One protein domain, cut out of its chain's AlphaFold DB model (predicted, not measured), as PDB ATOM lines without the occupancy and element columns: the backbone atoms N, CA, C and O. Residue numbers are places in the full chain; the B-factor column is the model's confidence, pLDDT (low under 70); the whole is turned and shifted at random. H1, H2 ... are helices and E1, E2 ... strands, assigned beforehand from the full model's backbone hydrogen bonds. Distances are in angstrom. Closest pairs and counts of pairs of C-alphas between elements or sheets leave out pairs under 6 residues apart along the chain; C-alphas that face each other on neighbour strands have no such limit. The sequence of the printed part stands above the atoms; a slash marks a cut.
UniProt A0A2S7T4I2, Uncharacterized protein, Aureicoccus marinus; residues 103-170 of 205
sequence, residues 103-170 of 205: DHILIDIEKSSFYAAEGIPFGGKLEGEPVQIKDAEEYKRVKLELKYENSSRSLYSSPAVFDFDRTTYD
ATOM      1  N   ASP A 103      -4.793 119.041 -78.653       88.38
ATOM      2  CA  ASP A 103      -5.147 119.847 -79.834       88.38
ATOM      3  C   ASP A 103      -4.974 121.352 -79.561       88.38
ATOM      4  O   ASP A 103      -4.383 122.082 -80.351       88.38
ATOM      5  N   HIS A 104      -5.423 121.804 -78.388       86.06
ATOM      6  CA  HIS A 104      -5.363 123.200 -77.955       86.06
ATOM      7  C   HIS A 104      -3.936 123.751 -77.775       86.06
ATOM      8  O   HIS A 104      -3.754 124.964 -77.741       86.06
ATOM      9  N   ILE A 105      -2.937 122.876 -77.621       89.75
ATOM     10  CA  ILE A 105      -1.517 123.244 -77.513       89.75
ATOM     11  C   ILE A 105      -0.899 123.326 -78.909       89.75
ATOM     12  O   ILE A 105      -0.152 124.260 -79.206       89.75
ATOM     13  N   LEU A 106      -1.220 122.347 -79.756       92.12
ATOM     14  CA  LEU A 106      -0.585 122.156 -81.059       92.12
ATOM     15  C   LEU A 106      -1.134 123.071 -82.145       92.12
ATOM     16  O   LEU A 106      -0.399 123.414 -83.064       92.12
ATOM     17  N   ILE A 107      -2.411 123.441 -82.086       91.88
ATOM     18  CA  ILE A 107      -3.004 124.287 -83.120       91.88
ATOM     19  C   ILE A 107      -2.440 125.706 -82.993       91.88
ATOM     20  O   ILE A 107      -2.602 126.381 -81.973       91.88
ATOM     21  N   ASP A 108      -1.818 126.190 -84.065       93.81
ATOM     22  CA  ASP A 108      -1.476 127.597 -84.221       93.81
ATOM     23  C   ASP A 108      -2.766 128.378 -84.508       93.81
ATOM     24  O   ASP A 108      -3.222 128.472 -85.652       93.81
ATOM     25  N   ILE A 109      -3.392 128.877 -83.436       93.12
ATOM     26  CA  ILE A 109      -4.677 129.588 -83.467       93.12
ATOM     27  C   ILE A 109      -4.639 130.780 -84.430       93.12
ATOM     28  O   ILE A 109      -5.594 130.980 -85.175       93.12
ATOM     29  N   GLU A 110      -3.538 131.536 -84.468       92.88
ATOM     30  CA  GLU A 110      -3.419 132.738 -85.304       92.88
ATOM     31  C   GLU A 110      -3.381 132.409 -86.801       92.88
ATOM     32  O   GLU A 110      -3.807 133.212 -87.633       92.88
ATOM     33  N   LYS A 111      -2.871 131.222 -87.152       94.50
ATOM     34  CA  LYS A 111      -2.760 130.751 -88.540       94.50
ATOM     35  C   LYS A 111      -3.873 129.789 -88.953       94.50
ATOM     36  O   LYS A 111      -3.934 129.399 -90.120       94.50
ATOM     37  N   SER A 112      -4.744 129.409 -88.024       93.56
ATOM     38  CA  SER A 112      -5.838 128.465 -88.256       93.56
ATOM     39  C   SER A 112      -7.173 129.188 -88.413       93.56
ATOM     40  O   SER A 112      -7.394 130.270 -87.877       93.56
ATOM     41  N   SER A 113      -8.094 128.586 -89.162       93.19
ATOM     42  CA  SER A 113      -9.480 129.061 -89.274       93.19
ATOM     43  C   SER A 113     -10.423 128.068 -88.615       93.19
ATOM     44  O   SER A 113     -10.271 126.866 -88.831       93.19
ATOM     45  N   PHE A 114     -11.425 128.558 -87.884       93.44
ATOM     46  CA  PHE A 114     -12.382 127.710 -87.174       93.44
ATOM     47  C   PHE A 114     -13.814 127.920 -87.658       93.44
ATOM     48  O   PHE A 114     -14.190 129.002 -88.116       93.44
ATOM     49  N   TYR A 115     -14.621 126.872 -87.551       93.25
ATOM     50  CA  TYR A 115     -16.054 126.924 -87.814       93.25
ATOM     51  C   TYR A 115     -16.803 125.920 -86.935       93.25
ATOM     52  O   TYR A 115     -16.265 124.874 -86.575       93.25
ATOM     53  N   ALA A 116     -18.046 126.235 -86.589       92.81
ATOM     54  CA  ALA A 116     -18.939 125.345 -85.862       92.81
ATOM     55  C   ALA A 116     -19.896 124.665 -86.842       92.81
ATOM     56  O   ALA A 116     -20.564 125.341 -87.624       92.81
ATOM     57  N   ALA A 117     -19.992 123.340 -86.777       91.62
ATOM     58  CA  ALA A 117     -20.909 122.560 -87.605       91.62
ATOM     59  C   ALA A 117     -21.531 121.408 -86.810       91.62
ATOM     60  O   ALA A 117     -21.002 121.006 -85.772       91.62
ATOM     61  N   GLU A 118     -22.651 120.886 -87.306       88.75
ATOM     62  CA  GLU A 118     -23.309 119.691 -86.772       88.75
ATOM     63  C   GLU A 118     -22.915 118.440 -87.569       88.75
ATOM     64  O   GLU A 118     -22.796 118.477 -88.796       88.75
ATOM     65  N   GLY A 119     -22.755 117.313 -86.875       81.88
ATOM     66  CA  GLY A 119     -22.397 116.026 -87.478       81.88
ATOM     67  C   GLY A 119     -20.889 115.794 -87.566       81.88
ATOM     68  O   GLY A 119     -20.115 116.562 -87.009       81.88
ATOM     69  N   ILE A 120     -20.479 114.713 -88.243       71.94
ATOM     70  CA  ILE A 120     -19.076 114.275 -88.383       71.94
ATOM     71  C   ILE A 120     -18.649 114.436 -89.854       71.94
ATOM     72  O   ILE A 120     -19.334 113.901 -90.735       71.94
ATOM     73  N   PRO A 121     -17.541 115.141 -90.157       66.25
ATOM     74  CA  PRO A 121     -17.059 115.326 -91.522       66.25
ATOM     75  C   PRO A 121     -16.448 114.021 -92.059       66.25
ATOM     76  O   PRO A 121     -15.246 113.798 -91.978       66.25
ATOM     77  N   PHE A 122     -17.256 113.138 -92.648       62.78
ATOM     78  CA  PHE A 122     -16.753 111.923 -93.307       62.78
ATOM     79  C   PHE A 122     -16.089 112.248 -94.659       62.78
ATOM     80  O   PHE A 122     -16.654 111.990 -95.720       62.78
ATOM     81  N   GLY A 123     -14.885 112.827 -94.630       57.69
ATOM     82  CA  GLY A 123     -14.079 113.096 -95.830       57.69
ATOM     83  C   GLY A 123     -14.524 114.311 -96.654       57.69
ATOM     84  O   GLY A 123     -14.159 114.426 -97.823       57.69
ATOM     85  N   GLY A 124     -15.304 115.221 -96.063       64.88
ATOM     86  CA  GLY A 124     -15.754 116.464 -96.694       64.88
ATOM     87  C   GLY A 124     -15.909 117.600 -95.685       64.88
ATOM     88  O   GLY A 124     -16.002 117.368 -94.482       64.88
ATOM     89  N   LYS A 125     -15.939 118.845 -96.174       67.44
ATOM     90  CA  LYS A 125     -16.195 120.018 -95.331       67.44
ATOM     91  C   LYS A 125     -17.682 120.063 -94.980       67.44
ATOM     92  O   LYS A 125     -18.515 120.129 -95.881       67.44
ATOM     93  N   LEU A 126     -18.005 120.028 -93.690       75.81
ATOM     94  CA  LEU A 126     -19.356 120.344 -93.227       75.81
ATOM     95  C   LEU A 126     -19.625 121.832 -93.462       75.81
ATOM     96  O   LEU A 126     -18.749 122.671 -93.232       75.81
ATOM     97  N   GLU A 127     -20.831 122.161 -93.914       81.62
ATOM     98  CA  GLU A 127     -21.293 123.546 -93.894       81.62
ATOM     99  C   GLU A 127     -21.449 123.982 -92.435       81.62
ATOM    100  O   GLU A 127     -22.038 123.274 -91.620       81.62
ATOM    101  N   GLY A 128     -20.865 125.126 -92.089       88.38
ATOM    102  CA  GLY A 128     -20.827 125.595 -90.714       88.38
ATOM    103  C   GLY A 128     -20.561 127.086 -90.613       88.38
ATOM    104  O   GLY A 128     -20.161 127.744 -91.576       88.38
ATOM    105  N   GLU A 129     -20.801 127.611 -89.422       93.38
ATOM    106  CA  GLU A 129     -20.677 129.031 -89.115       93.38
ATOM    107  C   GLU A 129     -19.227 129.346 -88.734       93.38
ATOM    108  O   GLU A 129     -18.679 128.659 -87.870       93.38
ATOM    109  N   PRO A 130     -18.574 130.354 -89.341       94.81
ATOM    110  CA  PRO A 130     -17.232 130.759 -88.941       94.81
ATOM    111  C   PRO A 130     -17.178 131.147 -87.461       94.81
ATOM    112  O   PRO A 130     -18.040 131.876 -86.973       94.81
ATOM    113  N   VAL A 131     -16.130 130.708 -86.770       95.56
ATOM    114  CA  VAL A 131     -15.890 131.008 -85.357       95.56
ATOM    115  C   VAL A 131     -14.524 131.667 -85.227       95.56
ATOM    116  O   VAL A 131     -13.532 131.179 -85.763       95.56
ATOM    117  N   GLN A 132     -14.463 132.788 -84.513       94.81
ATOM    118  CA  GLN A 132     -13.196 133.430 -84.178       94.81
ATOM    119  C   GLN A 132     -12.695 132.903 -82.839       94.81
ATOM    120  O   GLN A 132     -13.429 132.927 -81.855       94.81
ATOM    121  N   ILE A 133     -11.442 132.460 -82.818       96.25
ATOM    122  CA  ILE A 133     -10.746 131.982 -81.627       96.25
ATOM    123  C   ILE A 133      -9.491 132.835 -81.468       96.25
ATOM    124  O   ILE A 133      -8.712 132.951 -82.412       96.25
ATOM    125  N   LYS A 134      -9.309 133.467 -80.308       94.81
ATOM    126  CA  LYS A 134      -8.160 134.345 -80.037       94.81
ATOM    127  C   LYS A 134      -6.978 133.596 -79.448       94.81
ATOM    128  O   LYS A 134      -5.837 133.957 -79.710       94.81
ATOM    129  N   ASP A 135      -7.251 132.586 -78.631       93.88
ATOM    130  CA  ASP A 135      -6.239 131.843 -77.891       93.88
ATOM    131  C   ASP A 135      -6.707 130.416 -77.554       93.88
ATOM    132  O   ASP A 135      -7.837 130.010 -77.840       93.88
ATOM    133  N   ALA A 136      -5.805 129.635 -76.957       91.00
ATOM    134  CA  ALA A 136      -6.049 128.243 -76.589       91.00
ATOM    135  C   ALA A 136      -7.132 128.072 -75.506       91.00
ATOM    136  O   ALA A 136      -7.817 127.049 -75.478       91.00
ATOM    137  N   GLU A 137      -7.310 129.051 -74.617       91.94
ATOM    138  CA  GLU A 137      -8.325 128.977 -73.561       91.94
ATOM    139  C   GLU A 137      -9.719 129.277 -74.124       91.94
ATOM    140  O   GLU A 137     -10.687 128.590 -73.794       91.94
ATOM    141  N   GLU A 138      -9.828 130.229 -75.054       94.12
ATOM    142  CA  GLU A 138     -11.038 130.454 -75.839       94.12
ATOM    143  C   GLU A 138     -11.383 129.238 -76.704       94.12
ATOM    144  O   GLU A 138     -12.549 128.853 -76.746       94.12
ATOM    145  N   TYR A 139     -10.390 128.569 -77.305       92.06
ATOM    146  CA  TYR A 139     -10.605 127.315 -78.037       92.06
ATOM    147  C   TYR A 139     -11.286 126.253 -77.161       92.06
ATOM    148  O   TYR A 139     -12.332 125.715 -77.531       92.06
ATOM    149  N   LYS A 140     -10.726 125.976 -75.972       89.56
ATOM    150  CA  LYS A 140     -11.297 125.005 -75.020       89.56
ATOM    151  C   LYS A 140     -12.711 125.391 -74.607       89.56
ATOM    152  O   LYS A 140     -13.606 124.547 -74.614       89.56
ATOM    153  N   ARG A 141     -12.907 126.664 -74.253       92.44
ATOM    154  CA  ARG A 141     -14.195 127.182 -73.791       92.44
ATOM    155  C   ARG A 141     -15.266 127.031 -74.869       92.44
ATOM    156  O   ARG A 141     -16.300 126.437 -74.595       92.44
ATOM    157  N   VAL A 142     -14.995 127.490 -76.090       93.38
ATOM    158  CA  VAL A 142     -15.951 127.413 -77.207       93.38
ATOM    159  C   VAL A 142     -16.267 125.961 -77.567       93.38
ATOM    160  O   VAL A 142     -17.425 125.627 -77.806       93.38
ATOM    161  N   LYS A 143     -15.271 125.066 -77.553       89.12
ATOM    162  CA  LYS A 143     -15.493 123.629 -77.781       89.12
ATOM    163  C   LYS A 143     -16.458 123.032 -76.745       89.12
ATOM    164  O   LYS A 143     -17.371 122.296 -77.114       89.12
ATOM    165  N   LEU A 144     -16.301 123.389 -75.468       87.38
ATOM    166  CA  LEU A 144     -17.204 122.963 -74.391       87.38
ATOM    167  C   LEU A 144     -18.605 123.584 -74.512       87.38
ATOM    168  O   LEU A 144     -19.595 122.879 -74.320       87.38
ATOM    169  N   GLU A 145     -18.696 124.874 -74.847       91.75
ATOM    170  CA  GLU A 145     -19.963 125.594 -75.037       91.75
ATOM    171  C   GLU A 145     -20.802 124.960 -76.155       91.75
ATOM    172  O   GLU A 145     -21.958 124.608 -75.924       91.75
ATOM    173  N   LEU A 146     -20.205 124.709 -77.326       90.31
ATOM    174  CA  LEU A 146     -20.901 124.095 -78.464       90.31
ATOM    175  C   LEU A 146     -21.479 122.721 -78.115       90.31
ATOM    176  O   LEU A 146     -22.618 122.425 -78.473       90.31
ATOM    177  N   LYS A 147     -20.723 121.908 -77.373       83.88
ATOM    178  CA  LYS A 147     -21.164 120.583 -76.924       83.88
ATOM    179  C   LYS A 147     -22.299 120.656 -75.902       83.88
ATOM    180  O   LYS A 147     -23.172 119.787 -75.901       83.88
ATOM    181  N   TYR A 148     -22.279 121.661 -75.023       86.00
ATOM    182  CA  TYR A 148     -23.342 121.895 -74.044       86.00
ATOM    183  C   TYR A 148     -24.640 122.365 -74.715       86.00
ATOM    184  O   TYR A 148     -25.723 121.932 -74.325       86.00
ATOM    185  N   GLU A 149     -24.535 123.217 -75.736       87.75
ATOM    186  CA  GLU A 149     -25.679 123.676 -76.530       87.75
ATOM    187  C   GLU A 149     -26.303 122.546 -77.355       87.75
ATOM    188  O   GLU A 149     -27.524 122.383 -77.371       87.75
ATOM    189  N   ASN A 150     -25.471 121.764 -78.047       84.19
ATOM    190  CA  ASN A 150     -25.898 120.636 -78.860       84.19
ATOM    191  C   ASN A 150     -24.774 119.592 -78.919       84.19
ATOM    192  O   ASN A 150     -23.714 119.834 -79.485       84.19
ATOM    193  N   SER A 151     -25.035 118.383 -78.414       80.88
ATOM    194  CA  SER A 151     -24.048 117.295 -78.376       80.88
ATOM    195  C   SER A 151     -23.572 116.818 -79.754       80.88
ATOM    196  O   SER A 151     -22.565 116.120 -79.838       80.88
ATOM    197  N   SER A 152     -24.283 117.180 -80.827       82.75
ATOM    198  CA  SER A 152     -23.893 116.903 -82.215       82.75
ATOM    199  C   SER A 152     -23.121 118.044 -82.881       82.75
ATOM    200  O   SER A 152     -22.651 117.874 -84.008       82.75
ATOM    201  N   ARG A 153     -22.988 119.195 -82.209       87.81
ATOM    202  CA  ARG A 153     -22.261 120.367 -82.694       87.81
ATOM    203  C   ARG A 153     -20.826 120.333 -82.182       87.81
ATOM    204  O   ARG A 153     -20.560 119.995 -81.031       87.81
ATOM    205  N   SER A 154     -19.876 120.662 -83.046       88.62
ATOM    206  CA  SER A 154     -18.452 120.640 -82.708       88.62
ATOM    207  C   SER A 154     -17.701 121.783 -83.377       88.62
ATOM    208  O   SER A 154     -18.156 122.349 -84.376       88.62
ATOM    209  N   LEU A 155     -16.560 122.139 -82.785       90.56
ATOM    210  CA  LEU A 155     -15.625 123.112 -83.337       90.56
ATOM    211  C   LEU A 155     -14.648 122.391 -84.264       90.56
ATOM    212  O   LEU A 155     -13.950 121.478 -83.832       90.56
ATOM    213  N   TYR A 156     -14.588 122.837 -85.509       89.12
ATOM    214  CA  TYR A 156     -13.721 122.301 -86.548       89.12
ATOM    215  C   TYR A 156     -12.693 123.337 -86.985       89.12
ATOM    216  O   TYR A 156     -12.940 124.541 -86.887       89.12
ATOM    217  N   SER A 157     -11.563 122.877 -87.526       88.25
ATOM    218  CA  SER A 157     -10.538 123.745 -88.118       88.25
ATOM    219  C   SER A 157     -10.330 123.454 -89.602       88.25
ATOM    220  O   SER A 157     -10.121 122.307 -89.989       88.25
ATOM    221  N   SER A 158     -10.364 124.484 -90.451       85.81
ATOM    222  CA  SER A 158     -10.059 124.357 -91.883       85.81
ATOM    223  C   SER A 158      -9.733 125.723 -92.518       85.81
ATOM    224  O   SER A 158     -10.657 126.523 -92.708       85.81
ATOM    225  N   PRO A 159      -8.466 125.993 -92.902       87.25
ATOM    226  CA  PRO A 159      -7.282 125.157 -92.670       87.25
ATOM    227  C   PRO A 159      -6.879 125.107 -91.186       87.25
ATOM    228  O   PRO A 159      -7.177 126.028 -90.424       87.25
ATOM    229  N   ALA A 160      -6.189 124.032 -90.806       87.75
ATOM    230  CA  ALA A 160      -5.538 123.874 -89.510       87.75
ATOM    231  C   ALA A 160      -4.020 123.928 -89.707       87.75
ATOM    232  O   ALA A 160      -3.498 123.275 -90.611       87.75
ATOM    233  N   VAL A 161      -3.325 124.707 -88.883       91.31
ATOM    234  CA  VAL A 161      -1.860 124.746 -88.843       91.31
ATOM    235  C   VAL A 161      -1.422 124.209 -87.491       91.31
ATOM    236  O   VAL A 161      -1.893 124.689 -86.461       91.31
ATOM    237  N   PHE A 162      -0.536 123.216 -87.500       91.00
ATOM    238  CA  PHE A 162      -0.011 122.595 -86.287       91.00
ATOM    239  C   PHE A 162       1.446 122.986 -86.070       91.00
ATOM    240  O   PHE A 162       2.231 123.051 -87.013       91.00
ATOM    241  N   ASP A 163       1.786 123.223 -84.812       92.44
ATOM    242  CA  ASP A 163       3.120 123.538 -84.332       92.44
ATOM    243  C   ASP A 163       3.545 122.447 -83.340       92.44
ATOM    244  O   ASP A 163       3.271 122.516 -82.138       92.44
ATOM    245  N   PHE A 164       4.162 121.387 -83.872       90.94
ATOM    246  CA  PHE A 164       4.623 120.243 -83.079       90.94
ATOM    247  C   PHE A 164       5.842 120.570 -82.204       90.94
ATOM    248  O   PHE A 164       6.111 119.820 -81.270       90.94
ATOM    249  N   ASP A 165       6.510 121.715 -82.406       92.00
ATOM    250  CA  ASP A 165       7.594 122.170 -81.523       92.00
ATOM    251  C   ASP A 165       7.067 122.580 -80.130       92.00
ATOM    252  O   ASP A 165       7.834 122.736 -79.178       92.00
ATOM    253  N   ARG A 166       5.740 122.725 -79.976       92.56
ATOM    254  CA  ARG A 166       5.070 123.048 -78.705       92.56
ATOM    255  C   ARG A 166       4.863 121.849 -77.783       92.56
ATOM    256  O   ARG A 166       4.313 122.016 -76.694       92.56
ATOM    257  N   THR A 167       5.262 120.647 -78.191       93.50
ATOM    258  CA  THR A 167       5.158 119.445 -77.361       93.50
ATOM    259  C   THR A 167       6.461 118.655 -77.351       93.50
ATOM    260  O   THR A 167       7.197 118.627 -78.330       93.50
ATOM    261  N   THR A 168       6.746 118.000 -76.227       95.06
ATOM    262  CA  THR A 168       7.858 117.047 -76.094       95.06
ATOM    263  C   THR A 168       7.400 115.597 -76.180       95.06
ATOM    264  O   THR A 168       8.238 114.696 -76.189       95.06
ATOM    265  N   TYR A 169       6.085 115.366 -76.246       96.50
ATOM    266  CA  TYR A 169       5.519 114.030 -76.218       96.50
ATOM    267  C   TYR A 169       5.864 113.249 -77.485       96.50
ATOM    268  O   TYR A 169       5.736 113.725 -78.612       96.50
ATOM    269  N   ASP A 170       6.249 111.998 -77.277       97.06
ATOM    270  CA  ASP A 170       6.632 111.049 -78.309       97.06
ATOM    271  C   ASP A 170       5.410 110.367 -78.956       97.06
ATOM    272  O   ASP A 170       5.502 109.897 -80.087       97.06
TER     273      ASP A 170
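Overview. This is residues 103 to 170 of the 205 residues of an uncharacterized protein of Aureicoccus marinus (UniProt A0A2S7T4I2). A small sheet of three strands has one long helix, H2, lying along one face, mostly over the edge strand E3; no named helix covers the other face. The short helix H1 packs at the first residues of H2, away from the sheet, and the unnamed stretch 158 to 170 leads from E3 past H1 to one end of the longest axis. The printed part has 68 residues, with two named helices and three strands in the order H1, E1, E2, H2, E3; the sheet runs E2, E1, E3, all antiparallel. The class is mixed, helices and strands, with 31 residues in named elements, under half. The whole is compact, with a radius of gyration of the C-alphas of 12.3 A and spans of 33 by 25 by 23 A.

Along the chain. H1, residues 103 to 106, begins at C-alpha 103 (-5.147, 119.847, -79.834) and is 5.3 A long. E1 is residues 114 to 118, 13.6 A, and E2 residues 129 to 131, 6.4 A. H2, residues 136 to 149, is 20.2 A long. E3, residues 153 to 157, is 13.4 A long and ends at C-alpha 157 (-10.538, 123.745, -88.118).

Arrangement. E1 and E3 are antiparallel at 148 degrees, with N 115 and O 156 2.9 A apart, within hydrogen-bond range. E1 and E2 form a hairpin, with N 116 and O 129 at 2.8 A. H2 is on the sheet at a height of 9.2 A, over E3 and only just over E1, with 3 C-alphas falling on E1; it runs along the strands, at 5 degrees to E3 on the local plane. The closest C-alphas of H2 and E3 are those of Lys 143 and Leu 155, 5.6 A apart. E2, H2 and E3 make a split strand-helix-strand unit, two strands running the same way with E1 between them, its crossover right-handed; H2 and the sheet make two layers, a helix on one face. H1 is not on the sheet; it touches H2 at residues 136 to 140 alone, closest at the C-alphas of His 104 and Ala 136, 5.3 A. Every O i to N i+4 pair of H2 is within hydrogen-bond range; H1 is too short for such a pair.

Size, cuts and confidence. The C-alphas farthest apart, those of Glu 127 and Thr 168, are 34.8 A apart. The printed part has no cut and no long link between named elements. Mean pLDDT of the printed part is 88.2; residues 121 to 125 are under 70.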